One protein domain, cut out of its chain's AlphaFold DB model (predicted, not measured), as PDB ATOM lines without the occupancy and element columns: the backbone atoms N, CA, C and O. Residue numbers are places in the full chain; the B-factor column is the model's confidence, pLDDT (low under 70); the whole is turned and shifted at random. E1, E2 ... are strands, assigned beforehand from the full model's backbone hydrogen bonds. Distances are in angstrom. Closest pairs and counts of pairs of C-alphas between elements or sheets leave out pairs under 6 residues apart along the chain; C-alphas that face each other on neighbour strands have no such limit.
ATOM      1  N   GLU A 241     128.800 143.477 150.115       73.31
ATOM      2  CA  GLU A 241     130.066 142.873 150.584       73.31
ATOM      3  C   GLU A 241     130.398 143.165 152.069       73.31
ATOM      4  O   GLU A 241     131.232 142.483 152.653       73.31
ATOM      5  N   ASP A 242     129.763 144.163 152.706       73.56
ATOM      6  CA  ASP A 242     129.939 144.455 154.143       73.56
ATOM      7  C   ASP A 242     128.993 143.628 155.051       73.56
ATOM      8  O   ASP A 242     128.940 143.872 156.262       73.56
ATOM      9  N   CYS A 243     128.176 142.738 154.474       73.19
ATOM     10  CA  CYS A 243     127.138 141.963 155.168       73.19
ATOM     11  C   CYS A 243     127.351 140.446 155.171       73.19
ATOM     12  O   CYS A 243     126.543 139.760 155.798       73.19
ATOM     13  N   ASP A 244     128.404 139.968 154.505       75.25
ATOM     14  CA  ASP A 244     128.820 138.563 154.459       75.25
ATOM     15  C   ASP A 244     128.975 137.995 155.885       75.25
ATOM     16  O   ASP A 244     129.613 138.619 156.744       75.25
ATOM     17  N   ASP A 245     128.332 136.858 156.154       70.38
ATOM     18  CA  ASP A 245     128.406 136.129 157.426       70.38
ATOM     19  C   ASP A 245     129.016 134.721 157.281       70.38
ATOM     20  O   ASP A 245     128.866 133.893 158.184       70.38
ATOM     21  N   ASP A 246     129.743 134.485 156.177       69.19
ATOM     22  CA  ASP A 246     130.410 133.230 155.805       69.19
ATOM     23  C   ASP A 246     129.446 132.020 155.661       69.19
ATOM     24  O   ASP A 246     129.882 130.865 155.665       69.19
ATOM     25  N   ASN A 247     128.130 132.244 155.502       73.06
ATOM     26  CA  ASN A 247     127.127 131.185 155.315       73.06
ATOM     27  C   ASN A 247     126.649 131.069 153.847       73.06
ATOM     28  O   ASN A 247     125.794 131.838 153.411       73.06
ATOM     29  N   PRO A 248     127.067 130.042 153.079       72.12
ATOM     30  CA  PRO A 248     126.699 129.903 151.662       72.12
ATOM     31  C   PRO A 248     125.212 129.573 151.398       72.12
ATOM     32  O   PRO A 248     124.817 129.418 150.240       72.12
ATOM     33  N   CYS A 249     124.381 129.431 152.438       74.75
ATOM     34  CA  CYS A 249     122.945 129.152 152.327       74.75
ATOM     35  C   CYS A 249     122.033 130.387 152.484       74.75
ATOM     36  O   CYS A 249     120.800 130.247 152.437       74.75
ATOM     37  N   THR A 250     122.610 131.579 152.648       74.38
ATOM     38  CA  THR A 250     121.912 132.875 152.678       74.38
ATOM     39  C   THR A 250     122.260 133.750 151.458       74.38
ATOM     40  O   THR A 250     123.043 133.354 150.599       74.38
ATOM     41  N   ASP A 251     121.540 134.868 151.296       68.81
ATOM     42  CA  ASP A 251     121.797 135.911 150.287       68.81
ATOM     43  C   ASP A 251     121.806 137.258 151.033       68.81
ATOM     44  O   ASP A 251     120.781 137.707 151.572       68.81
ATOM     45  N   GLU A 252     122.986 137.862 151.171       73.69
ATOM     46  CA  GLU A 252     123.228 139.001 152.058       73.69
ATOM     47  C   GLU A 252     123.012 140.324 151.316       73.69
ATOM     48  O   GLU A 252     123.803 140.736 150.467       73.69
ATOM     49  N   VAL A 253     121.953 141.058 151.674       77.00
ATOM     50  CA  VAL A 253     121.644 142.346 151.039       77.00
ATOM     51  C   VAL A 253     121.847 143.498 152.019       77.00
ATOM     52  O   VAL A 253     121.160 143.630 153.039       77.00
ATOM     53  N   CYS A 254     122.738 144.426 151.678       76.94
ATOM     54  CA  CYS A 254     122.885 145.672 152.409       76.94
ATOM     55  C   CYS A 254     121.787 146.665 152.017       76.94
ATOM     56  O   CYS A 254     121.756 147.237 150.921       76.94
ATOM     57  N   MET A 255     120.922 147.027 152.968       77.19
ATOM     58  CA  MET A 255     120.059 148.194 152.788       77.19
ATOM     59  C   MET A 255     120.852 149.491 153.009       77.19
ATOM     60  O   MET A 255     120.696 150.167 154.027       77.19
ATOM     61  N   VAL A 256     121.630 149.901 151.999       66.94
ATOM     62  CA  VAL A 256     122.518 151.089 151.971       66.94
ATOM     63  C   VAL A 256     121.874 152.423 152.400       66.94
ATOM     64  O   VAL A 256     122.559 153.362 152.794       66.94
ATOM     65  N   THR A 257     120.541 152.556 152.344       68.12
ATOM     66  CA  THR A 257     119.815 153.738 152.871       68.12
ATOM     67  C   THR A 257     119.459 153.673 154.358       68.12
ATOM     68  O   THR A 257     119.040 154.687 154.920       68.12
ATOM     69  N   ALA A 258     119.571 152.501 154.975       70.38
ATOM     70  CA  ALA A 258     119.323 152.249 156.390       70.38
ATOM     71  C   ALA A 258     120.616 151.978 157.176       70.38
ATOM     72  O   ALA A 258     120.625 152.263 158.372       70.38
ATOM     73  N   GLY A 259     121.676 151.482 156.520       70.75
ATOM     74  CA  GLY A 259     122.913 151.052 157.183       70.75
ATOM     75  C   GLY A 259     122.652 149.828 158.060       70.75
ATOM     76  O   GLY A 259     122.922 149.863 159.257       70.75
ATOM     77  N   VAL A 260     121.997 148.815 157.485       77.94
ATOM     78  CA  VAL A 260     121.590 147.571 158.151       77.94
ATOM     79  C   VAL A 260     121.602 146.444 157.115       77.94
ATOM     80  O   VAL A 260     120.979 146.590 156.059       77.94
ATOM     81  N   CYS A 261     122.267 145.339 157.443       75.44
ATOM     82  CA  CYS A 261     122.210 144.089 156.689       75.44
ATOM     83  C   CYS A 261     120.846 143.414 156.852       75.44
ATOM     84  O   CYS A 261     120.290 143.372 157.956       75.44
ATOM     85  N   VAL A 262     120.296 142.901 155.755       74.62
ATOM     86  CA  VAL A 262     119.084 142.082 155.753       74.62
ATOM     87  C   VAL A 262     119.324 140.823 154.933       74.62
ATOM     88  O   VAL A 262     119.640 140.886 153.752       74.62
ATOM     89  N   TYR A 263     119.132 139.691 155.593       73.62
ATOM     90  CA  TYR A 263     119.128 138.361 155.003       73.62
ATOM     91  C   TYR A 263     117.700 138.121 154.490       73.62
ATOM     92  O   TYR A 263     116.783 137.939 155.301       73.62
ATOM     93  N   ASP A 264     117.478 138.258 153.180       57.94
ATOM     94  CA  ASP A 264     116.140 138.222 152.563       57.94
ATOM     95  C   ASP A 264     116.029 136.981 151.659       57.94
ATOM     96  O   ASP A 264     116.717 136.880 150.654       57.94
ATOM     97  N   ASP A 265     115.131 136.064 152.035       56.38
ATOM     98  CA  ASP A 265     114.836 134.768 151.397       56.38
ATOM     99  C   ASP A 265     115.996 133.735 151.329       56.38
ATOM    100  O   ASP A 265     116.911 133.809 150.518       56.38
ATOM    101  N   MET A 266     115.874 132.677 152.149       58.69
ATOM    102  CA  MET A 266     116.733 131.478 152.142       58.69
ATOM    103  C   MET A 266     116.895 130.874 150.743       58.69
ATOM    104  O   MET A 266     115.906 130.758 150.002       58.69
ATOM    105  N   TRP A 267     118.080 130.336 150.437       61.22
ATOM    106  CA  TRP A 267     118.198 129.451 149.285       61.22
ATOM    107  C   TRP A 267     117.281 128.228 149.480       61.22
ATOM    108  O   TRP A 267     117.233 127.633 150.556       61.22
ATOM    109  N   THR A 268     116.488 127.875 148.462       62.94
ATOM    110  CA  THR A 268     115.502 126.782 148.555       62.94
ATOM    111  C   THR A 268     116.144 125.457 148.954       62.94
ATOM    112  O   THR A 268     117.085 125.037 148.275       62.94
ATOM    113  N   ASP A 269     115.557 124.785 149.953       64.50
ATOM    114  CA  ASP A 269     116.005 123.488 150.476       64.50
ATOM    115  C   ASP A 269     116.446 122.515 149.366       64.50
ATOM    116  O   ASP A 269     115.707 122.274 148.401       64.50
ATOM    117  N   GLY A 270     117.637 121.934 149.524       64.56
ATOM    118  CA  GLY A 270     118.232 121.012 148.553       64.56
ATOM    119  C   GLY A 270     119.123 121.662 147.487       64.56
ATOM    120  O   GLY A 270     119.399 121.025 146.470       64.56
ATOM    121  N   PHE A 271     119.564 122.910 147.676       73.38
ATOM    122  CA  PHE A 271     120.680 123.453 146.895       73.38
ATOM    123  C   PHE A 271     122.027 123.012 147.471       73.38
ATOM    124  O   PHE A 271     122.148 122.976 148.697       73.38
ATOM    125  N   PRO A 272     123.017 122.687 146.617       69.06
ATOM    126  CA  PRO A 272     124.334 122.277 147.074       69.06
ATOM    127  C   PRO A 272     125.061 123.438 147.746       69.06
ATOM    128  O   PRO A 272     125.103 124.549 147.211       69.06
ATOM    129  N   CYS A 273     125.649 123.133 148.891       73.62
ATOM    130  CA  CYS A 273     126.592 123.963 149.628       73.62
ATOM    131  C   CYS A 273     127.804 123.086 149.989       73.62
ATOM    132  O   CYS A 273     127.913 121.966 149.494       73.62
ATOM    133  N   ASP A 274     128.713 123.613 150.794       69.12
ATOM    134  CA  ASP A 274     129.834 122.893 151.396       69.12
ATOM    135  C   ASP A 274     129.855 123.376 152.852       69.12
ATOM    136  O   ASP A 274     129.996 124.580 153.095       69.12
ATOM    137  N   GLY A 275     129.471 122.500 153.785       64.00
ATOM    138  CA  GLY A 275     129.080 122.889 155.143       64.00
ATOM    139  C   GLY A 275     130.188 122.776 156.180       64.00
ATOM    140  O   GLY A 275     130.111 123.422 157.228       64.00
ATOM    141  N   ASP A 276     131.195 121.957 155.898       64.44
ATOM    142  CA  ASP A 276     132.320 121.655 156.781       64.44
ATOM    143  C   ASP A 276     133.693 121.894 156.129       64.44
ATOM    144  O   ASP A 276     134.693 121.961 156.848       64.44
ATOM    145  N   GLY A 277     133.753 122.122 154.810       70.69
ATOM    146  CA  GLY A 277     134.996 122.312 154.067       70.69
ATOM    147  C   GLY A 277     135.760 121.012 153.813       70.69
ATOM    148  O   GLY A 277     136.939 121.077 153.448       70.69
ATOM    149  N   ASP A 278     135.135 119.849 154.033       75.50
ATOM    150  CA  ASP A 278     135.732 118.540 153.791       75.50
ATOM    151  C   ASP A 278     135.237 117.962 152.452       75.50
ATOM    152  O   ASP A 278     134.088 117.541 152.338       75.50
ATOM    153  N   PRO A 279     136.085 117.847 151.411       71.88
ATOM    154  CA  PRO A 279     135.656 117.288 150.131       71.88
ATOM    155  C   PRO A 279     135.286 115.790 150.193       71.88
ATOM    156  O   PRO A 279     134.855 115.243 149.173       71.88
ATOM    157  N   CYS A 280     135.475 115.119 151.336       75.19
ATOM    158  CA  CYS A 280     135.069 113.735 151.574       75.19
ATOM    159  C   CYS A 280     133.606 113.551 152.011       75.19
ATOM    160  O   CYS A 280     133.143 112.406 152.079       75.19
ATOM    161  N   THR A 281     132.849 114.624 152.247       79.38
ATOM    162  CA  THR A 281     131.382 114.580 152.347       79.38
ATOM    163  C   THR A 281     130.757 114.821 150.968       79.38
ATOM    164  O   THR A 281     131.213 115.641 150.168       79.38
ATOM    165  N   VAL A 282     129.726 114.044 150.612       72.88
ATOM    166  CA  VAL A 282     129.039 114.168 149.319       72.88
ATOM    167  C   VAL A 282     127.537 114.362 149.489       72.88
ATOM    168  O   VAL A 282     126.835 113.582 150.133       72.88
ATOM    169  N   GLY A 283     127.013 115.395 148.826       71.06
ATOM    170  CA  GLY A 283     125.582 115.708 148.829       71.06
ATOM    171  C   GLY A 283     125.143 116.736 149.875       71.06
ATOM    172  O   GLY A 283     123.941 116.832 150.126       71.06
ATOM    173  N   ASP A 284     126.079 117.503 150.433       81.94
ATOM    174  CA  ASP A 284     125.836 118.701 151.243       81.94
ATOM    175  C   ASP A 284     124.726 119.573 150.664       81.94
ATOM    176  O   ASP A 284     124.741 119.937 149.483       81.94
ATOM    177  N   THR A 285     123.736 119.909 151.493       83.44
ATOM    178  CA  THR A 285     122.596 120.715 151.045       83.44
ATOM    179  C   THR A 285     122.109 121.710 152.082       83.44
ATOM    180  O   THR A 285     122.024 121.428 153.277       83.44
ATOM    181  N   CYS A 286     121.709 122.884 151.595       78.31
ATOM    182  CA  CYS A 286     121.012 123.873 152.401       78.31
ATOM    183  C   CYS A 286     119.645 123.331 152.835       78.31
ATOM    184  O   CYS A 286     118.868 122.866 151.994       78.31
ATOM    185  N   ALA A 287     119.325 123.459 154.121       79.06
ATOM    186  CA  ALA A 287     117.990 123.237 154.668       79.06
ATOM    187  C   ALA A 287     117.673 124.308 155.722       79.06
ATOM    188  O   ALA A 287     118.452 124.527 156.647       79.06
ATOM    189  N   GLU A 288     116.543 125.004 155.570       73.94
ATOM    190  CA  GLU A 288     116.144 126.136 156.429       73.94
ATOM    191  C   GLU A 288     117.275 127.178 156.660       73.94
ATOM    192  O   GLU A 288     117.420 127.729 157.752       73.94
ATOM    193  N   GLY A 289     118.067 127.475 155.618       70.12
ATOM    194  CA  GLY A 289     119.120 128.505 155.634       70.12
ATOM    195  C   GLY A 289     120.441 128.106 156.309       70.12
ATOM    196  O   GLY A 289     121.292 128.968 156.512       70.12
ATOM    197  N   VAL A 290     120.618 126.827 156.646       75.75
ATOM    198  CA  VAL A 290     121.859 126.261 157.198       75.75
ATOM    199  C   VAL A 290     122.361 125.167 156.255       75.75
ATOM    200  O   VAL A 290     121.553 124.373 155.769       75.75
ATOM    201  N   CYS A 291     123.668 125.113 155.987       76.38
ATOM    202  CA  CYS A 291     124.249 123.991 155.248       76.38
ATOM    203  C   CYS A 291     124.308 122.747 156.143       76.38
ATOM    204  O   CYS A 291     124.760 122.824 157.286       76.38
ATOM    205  N   ILE A 292     123.820 121.611 155.644       77.75
ATOM    206  CA  ILE A 292     123.893 120.323 156.337       77.75
ATOM    207  C   ILE A 292     124.862 119.417 155.566       77.75
ATOM    208  O   ILE A 292     124.582 119.158 154.389       77.75
ATOM    209  N   PRO A 293     125.930 118.910 156.218       75.06
ATOM    210  CA  PRO A 293     126.834 117.929 155.630       75.06
ATOM    211  C   PRO A 293     126.117 116.676 155.121       75.06
ATOM    212  O   PRO A 293     125.156 116.195 155.733       75.06
ATOM    213  N   GLY A 294     126.583 116.178 153.981       72.19
ATOM    214  CA  GLY A 294     126.069 115.006 153.287       72.19
ATOM    215  C   GLY A 294     126.515 113.678 153.902       72.19
ATOM    216  O   GLY A 294     126.899 113.585 155.068       72.19
ATOM    217  N   GLU A 295     126.444 112.612 153.106       77.69
ATOM    218  CA  GLU A 295     126.976 111.306 153.507       77.69
ATOM    219  C   GLU A 295     128.472 111.238 153.159       77.69
ATOM    220  O   GLU A 295     128.900 111.770 152.135       77.69
ATOM    221  N   ALA A 296     129.281 110.598 154.007       76.81
ATOM    222  CA  ALA A 296     130.706 110.406 153.734       76.81
ATOM    223  C   ALA A 296     130.915 109.525 152.487       76.81
ATOM    224  O   ALA A 296     130.167 108.570 152.259       76.81
ATOM    225  N   LEU A 297     131.938 109.833 151.687       80.38
ATOM    226  CA  LEU A 297     132.252 109.107 150.459       80.38
ATOM    227  C   LEU A 297     132.661 107.651 150.760       80.38
ATOM    228  O   LEU A 297     133.707 107.394 151.354       80.38
ATOM    229  N   ASP A 298     131.840 106.693 150.321       82.56
ATOM    230  CA  ASP A 298     132.070 105.264 150.562       82.56
ATOM    231  C   ASP A 298     133.206 104.693 149.694       82.56
ATOM    232  O   ASP A 298     133.024 104.311 148.530       82.56
ATOM    233  N   CYS A 299     134.384 104.597 150.302       83.88
ATOM    234  CA  CYS A 299     135.579 104.009 149.709       83.88
ATOM    235  C   CYS A 299     135.762 102.511 150.022       83.88
ATOM    236  O   CYS A 299     136.719 101.916 149.527       83.88
ATOM    237  N   SER A 300     134.819 101.863 150.726       83.12
ATOM    238  CA  SER A 300     134.915 100.451 151.161       83.12
ATOM    239  C   SER A 300     135.119  99.453 150.012       83.12
ATOM    240  O   SER A 300     135.558  98.324 150.214       83.12
ATOM    241  N   ASN A 301     134.809  99.878 148.787       82.31
ATOM    242  CA  ASN A 301     135.007  99.144 147.537       82.31
ATOM    243  C   ASN A 301     136.485  98.838 147.217       82.31
ATOM    244  O   ASN A 301     136.744  98.023 146.335       82.31
ATOM    245  N   LEU A 302     137.430  99.513 147.883       80.56
ATOM    246  CA  LEU A 302     138.869  99.258 147.778       80.56
ATOM    247  C   LEU A 302     139.414  98.371 148.913       80.56
ATOM    248  O   LEU A 302     140.586  98.016 148.863       80.56
ATOM    249  N   ASN A 303     138.608  98.012 149.920       84.62
ATOM    250  CA  ASN A 303     139.088  97.223 151.057       84.62
ATOM    251  C   ASN A 303     139.634  95.859 150.606       84.62
ATOM    252  O   ASN A 303     138.968  95.123 149.874       84.62
ATOM    253  N   ASN A 304     140.810  95.509 151.115       78.38
ATOM    254  CA  ASN A 304     141.409  94.180 151.065       78.38
ATOM    255  C   ASN A 304     141.854  93.769 152.488       78.38
ATOM    256  O   ASN A 304     141.483  94.430 153.459       78.38
ATOM    257  N   THR A 305     142.592  92.666 152.626       82.31
ATOM    258  CA  THR A 305     143.030  92.130 153.927       82.31
ATOM    259  C   THR A 305     143.912  93.109 154.712       82.31
ATOM    260  O   THR A 305     143.673  93.305 155.901       82.31
ATOM    261  N   CYS A 306     144.856  93.778 154.040       83.81
ATOM    262  CA  CYS A 306     145.883  94.631 154.655       83.81
ATOM    263  C   CYS A 306     145.661  96.138 154.456       83.81
ATOM    264  O   CYS A 306     146.411  96.960 154.975       83.81
ATOM    265  N   ALA A 307     144.651  96.547 153.691       84.06
ATOM    266  CA  ALA A 307     144.367  97.957 153.455       84.06
ATOM    267  C   ALA A 307     142.868  98.229 153.337       84.06
ATOM    268  O   ALA A 307     142.122  97.494 152.688       84.06
ATOM    269  N   ILE A 308     142.432  99.351 153.909       84.06
ATOM    270  CA  ILE A 308     141.069  99.865 153.748       84.06
ATOM    271  C   ILE A 308     141.057 101.047 152.782       84.06
ATOM    272  O   ILE A 308     141.970 101.871 152.747       84.06
ATOM    273  N   GLY A 309     139.988 101.152 151.999       85.00
ATOM    274  CA  GLY A 309     139.716 102.328 151.195       85.00
ATOM    275  C   GLY A 309     139.296 103.490 152.082       85.00
ATOM    276  O   GLY A 309     138.210 103.472 152.664       85.00
ATOM    277  N   VAL A 310     140.126 104.526 152.136       85.31
ATOM    278  CA  VAL A 310     139.819 105.803 152.784       85.31
ATOM    279  C   VAL A 310     139.608 106.888 151.738       85.31
ATOM    280  O   VAL A 310     140.155 106.844 150.636       85.31
ATOM    281  N   CYS A 311     138.810 107.885 152.090       83.38
ATOM    282  CA  CYS A 311     138.676 109.080 151.278       83.38
ATOM    283  C   CYS A 311     139.840 110.040 151.563       83.38
ATOM    284  O   CYS A 311     140.151 110.300 152.726       83.38
ATOM    285  N   VAL A 312     140.475 110.570 150.513       82.25
ATOM    286  CA  VAL A 312     141.526 111.593 150.612       82.25
ATOM    287  C   VAL A 312     141.189 112.828 149.762       82.25
ATOM    288  O   VAL A 312     140.662 112.689 148.652       82.25
ATOM    289  N   PRO A 313     141.505 114.053 150.228       79.94
ATOM    290  CA  PRO A 313     141.333 115.268 149.432       79.94
ATOM    291  C   PRO A 313     142.219 115.286 148.173       79.94
ATOM    292  O   PRO A 313     143.434 115.458 148.245       79.94
ATOM    293  N   ALA A 314     141.589 115.209 147.001       75.75
ATOM    294  CA  ALA A 314     142.209 115.355 145.678       75.75
ATOM    295  C   ALA A 314     142.311 116.833 145.226       75.75
ATOM    296  O   ALA A 314     142.696 117.144 144.095       75.75
ATOM    297  N   GLY A 315     141.916 117.772 146.089       71.88
ATOM    298  CA  GLY A 315     141.943 119.211 145.848       71.88
ATOM    299  C   GLY A 315     140.992 119.970 146.781       71.88
ATOM    300  O   GLY A 315     140.321 119.360 147.606       71.88
ATOM    301  N   PRO A 316     140.871 121.302 146.635       61.28
ATOM    302  CA  PRO A 316     140.069 122.152 147.527       61.28
ATOM    303  C   PRO A 316     138.542 122.000 147.368       61.28
ATOM    304  O   PRO A 316     137.800 122.778 147.948       61.28
ATOM    305  N   SER A 317     138.075 121.081 146.519       64.06
ATOM    306  CA  SER A 317     136.650 120.786 146.290       64.06
ATOM    307  C   SER A 317     136.471 119.432 145.577       64.06
ATOM    308  O   SER A 317     135.620 119.285 144.694       64.06
ATOM    309  N   ALA A 318     137.385 118.490 145.820       68.62
ATOM    310  CA  ALA A 318     137.413 117.187 145.168       68.62
ATOM    311  C   ALA A 318     138.080 116.171 146.093       68.62
ATOM    312  O   ALA A 318     139.104 116.480 146.700       68.62
ATOM    313  N   ALA A 319     137.532 114.964 146.151       75.12
ATOM    314  CA  ALA A 319     138.119 113.846 146.867       75.12
ATOM    315  C   ALA A 319     138.171 112.599 145.986       75.12
ATOM    316  O   ALA A 319     137.394 112.452 145.036       75.12
ATOM    317  N   GLU A 320     139.101 111.713 146.311       84.12
ATOM    318  CA  GLU A 320     139.256 110.410 145.682       84.12
ATOM    319  C   GLU A 320     139.465 109.329 146.744       84.12
ATOM    320  O   GLU A 320     139.853 109.614 147.876       84.12
ATOM    321  N   CYS A 321     139.159 108.082 146.395       86.62
ATOM    322  CA  CYS A 321     139.395 106.953 147.284       86.62
ATOM    323  C   CYS A 321     140.824 106.442 147.091       86.62
ATOM    324  O   CYS A 321     141.201 106.082 145.974       86.62
ATOM    325  N   ALA A 322     141.582 106.372 148.180       84.56
ATOM    326  CA  ALA A 322     142.921 105.801 148.236       84.56
ATOM    327  C   ALA A 322     142.949 104.614 149.209       84.56
ATOM    328  O   ALA A 322     142.103 104.501 150.095       84.56
ATOM    329  N   LEU A 323     143.927 103.726 149.048       81.12
ATOM    330  CA  LEU A 323     144.216 102.692 150.038       81.12
ATOM    331  C   LEU A 323     145.000 103.315 151.197       81.12
ATOM    332  O   LEU A 323     145.982 104.018 150.959       81.12
ATOM    333  N   ALA A 324     144.582 103.039 152.430       81.12
ATOM    334  CA  ALA A 324     145.378 103.272 153.628       81.12
ATOM    335  C   ALA A 324     145.691 101.937 154.326       81.12
ATOM    336  O   ALA A 324     144.822 101.058 154.334       81.12
ATOM    337  N   PRO A 325     146.887 101.798 154.930       80.44
ATOM    338  CA  PRO A 325     147.261 100.623 155.714       80.44
ATOM    339  C   PRO A 325     146.255 100.322 156.833       80.44
ATOM    340  O   PRO A 325     145.755 101.246 157.485       80.44
ATOM    341  N   ALA A 326     145.933  99.046 157.036       74.12
ATOM    342  CA  ALA A 326     145.024  98.581 158.078       74.12
ATOM    343  C   ALA A 326     145.289  97.114 158.433       74.12
ATOM    344  O   ALA A 326     145.770  96.347 157.613       74.12
TER     345      ALA A 326
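What this domain is: This is residues 241 to 326 of the 1131 residues of an uncharacterized protein of Deltaproteobacteria bacterium (UniProt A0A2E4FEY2). With little regular structure, the printed part is a thin rod in which three separate hairpins, E1 with E2, E3 with E4 and E5 with E6, follow one another along its length, joined by long loops. Its 86 residues include six named strands, E1 to E6 in chain order, holding 29 residues, all strand in class, with antiparallel pairs. It is only just extended, close to loose: the radius of gyration of the C-alphas is 18.3 A, the spans 65 by 22 by 14 A.

Where its parts are: E1, residues 252 to 254, begins at C-alpha 252 (123.228, 139.001, 152.058); E2 is 261 to 263, E3 285 to 287, E4 290 to 292. E5, 307 to 315, is 22.7 A long; E6, 318 to 325, is 22.0 A and ends at C-alpha 325 (147.261, 100.623, 155.714).

How they stand to each other: Within hydrogen-bond range are N 262 and O 253, 2.9 A, in hairpin E1 and E2; N 287 and O 290, 2.9 A, in E3 and E4; N 310 and O 322, 2.8 A, in E5 and E6. Strands of different hairpins are apart.

The domain as a whole: The farthest C-alphas, Thr 257 and Thr 305, are 65.8 A apart. Links E2 to E3 and E4 to E5 are long; the printed part has no cut. Eighteen residues are under pLDDT 70, among them 264 to 270.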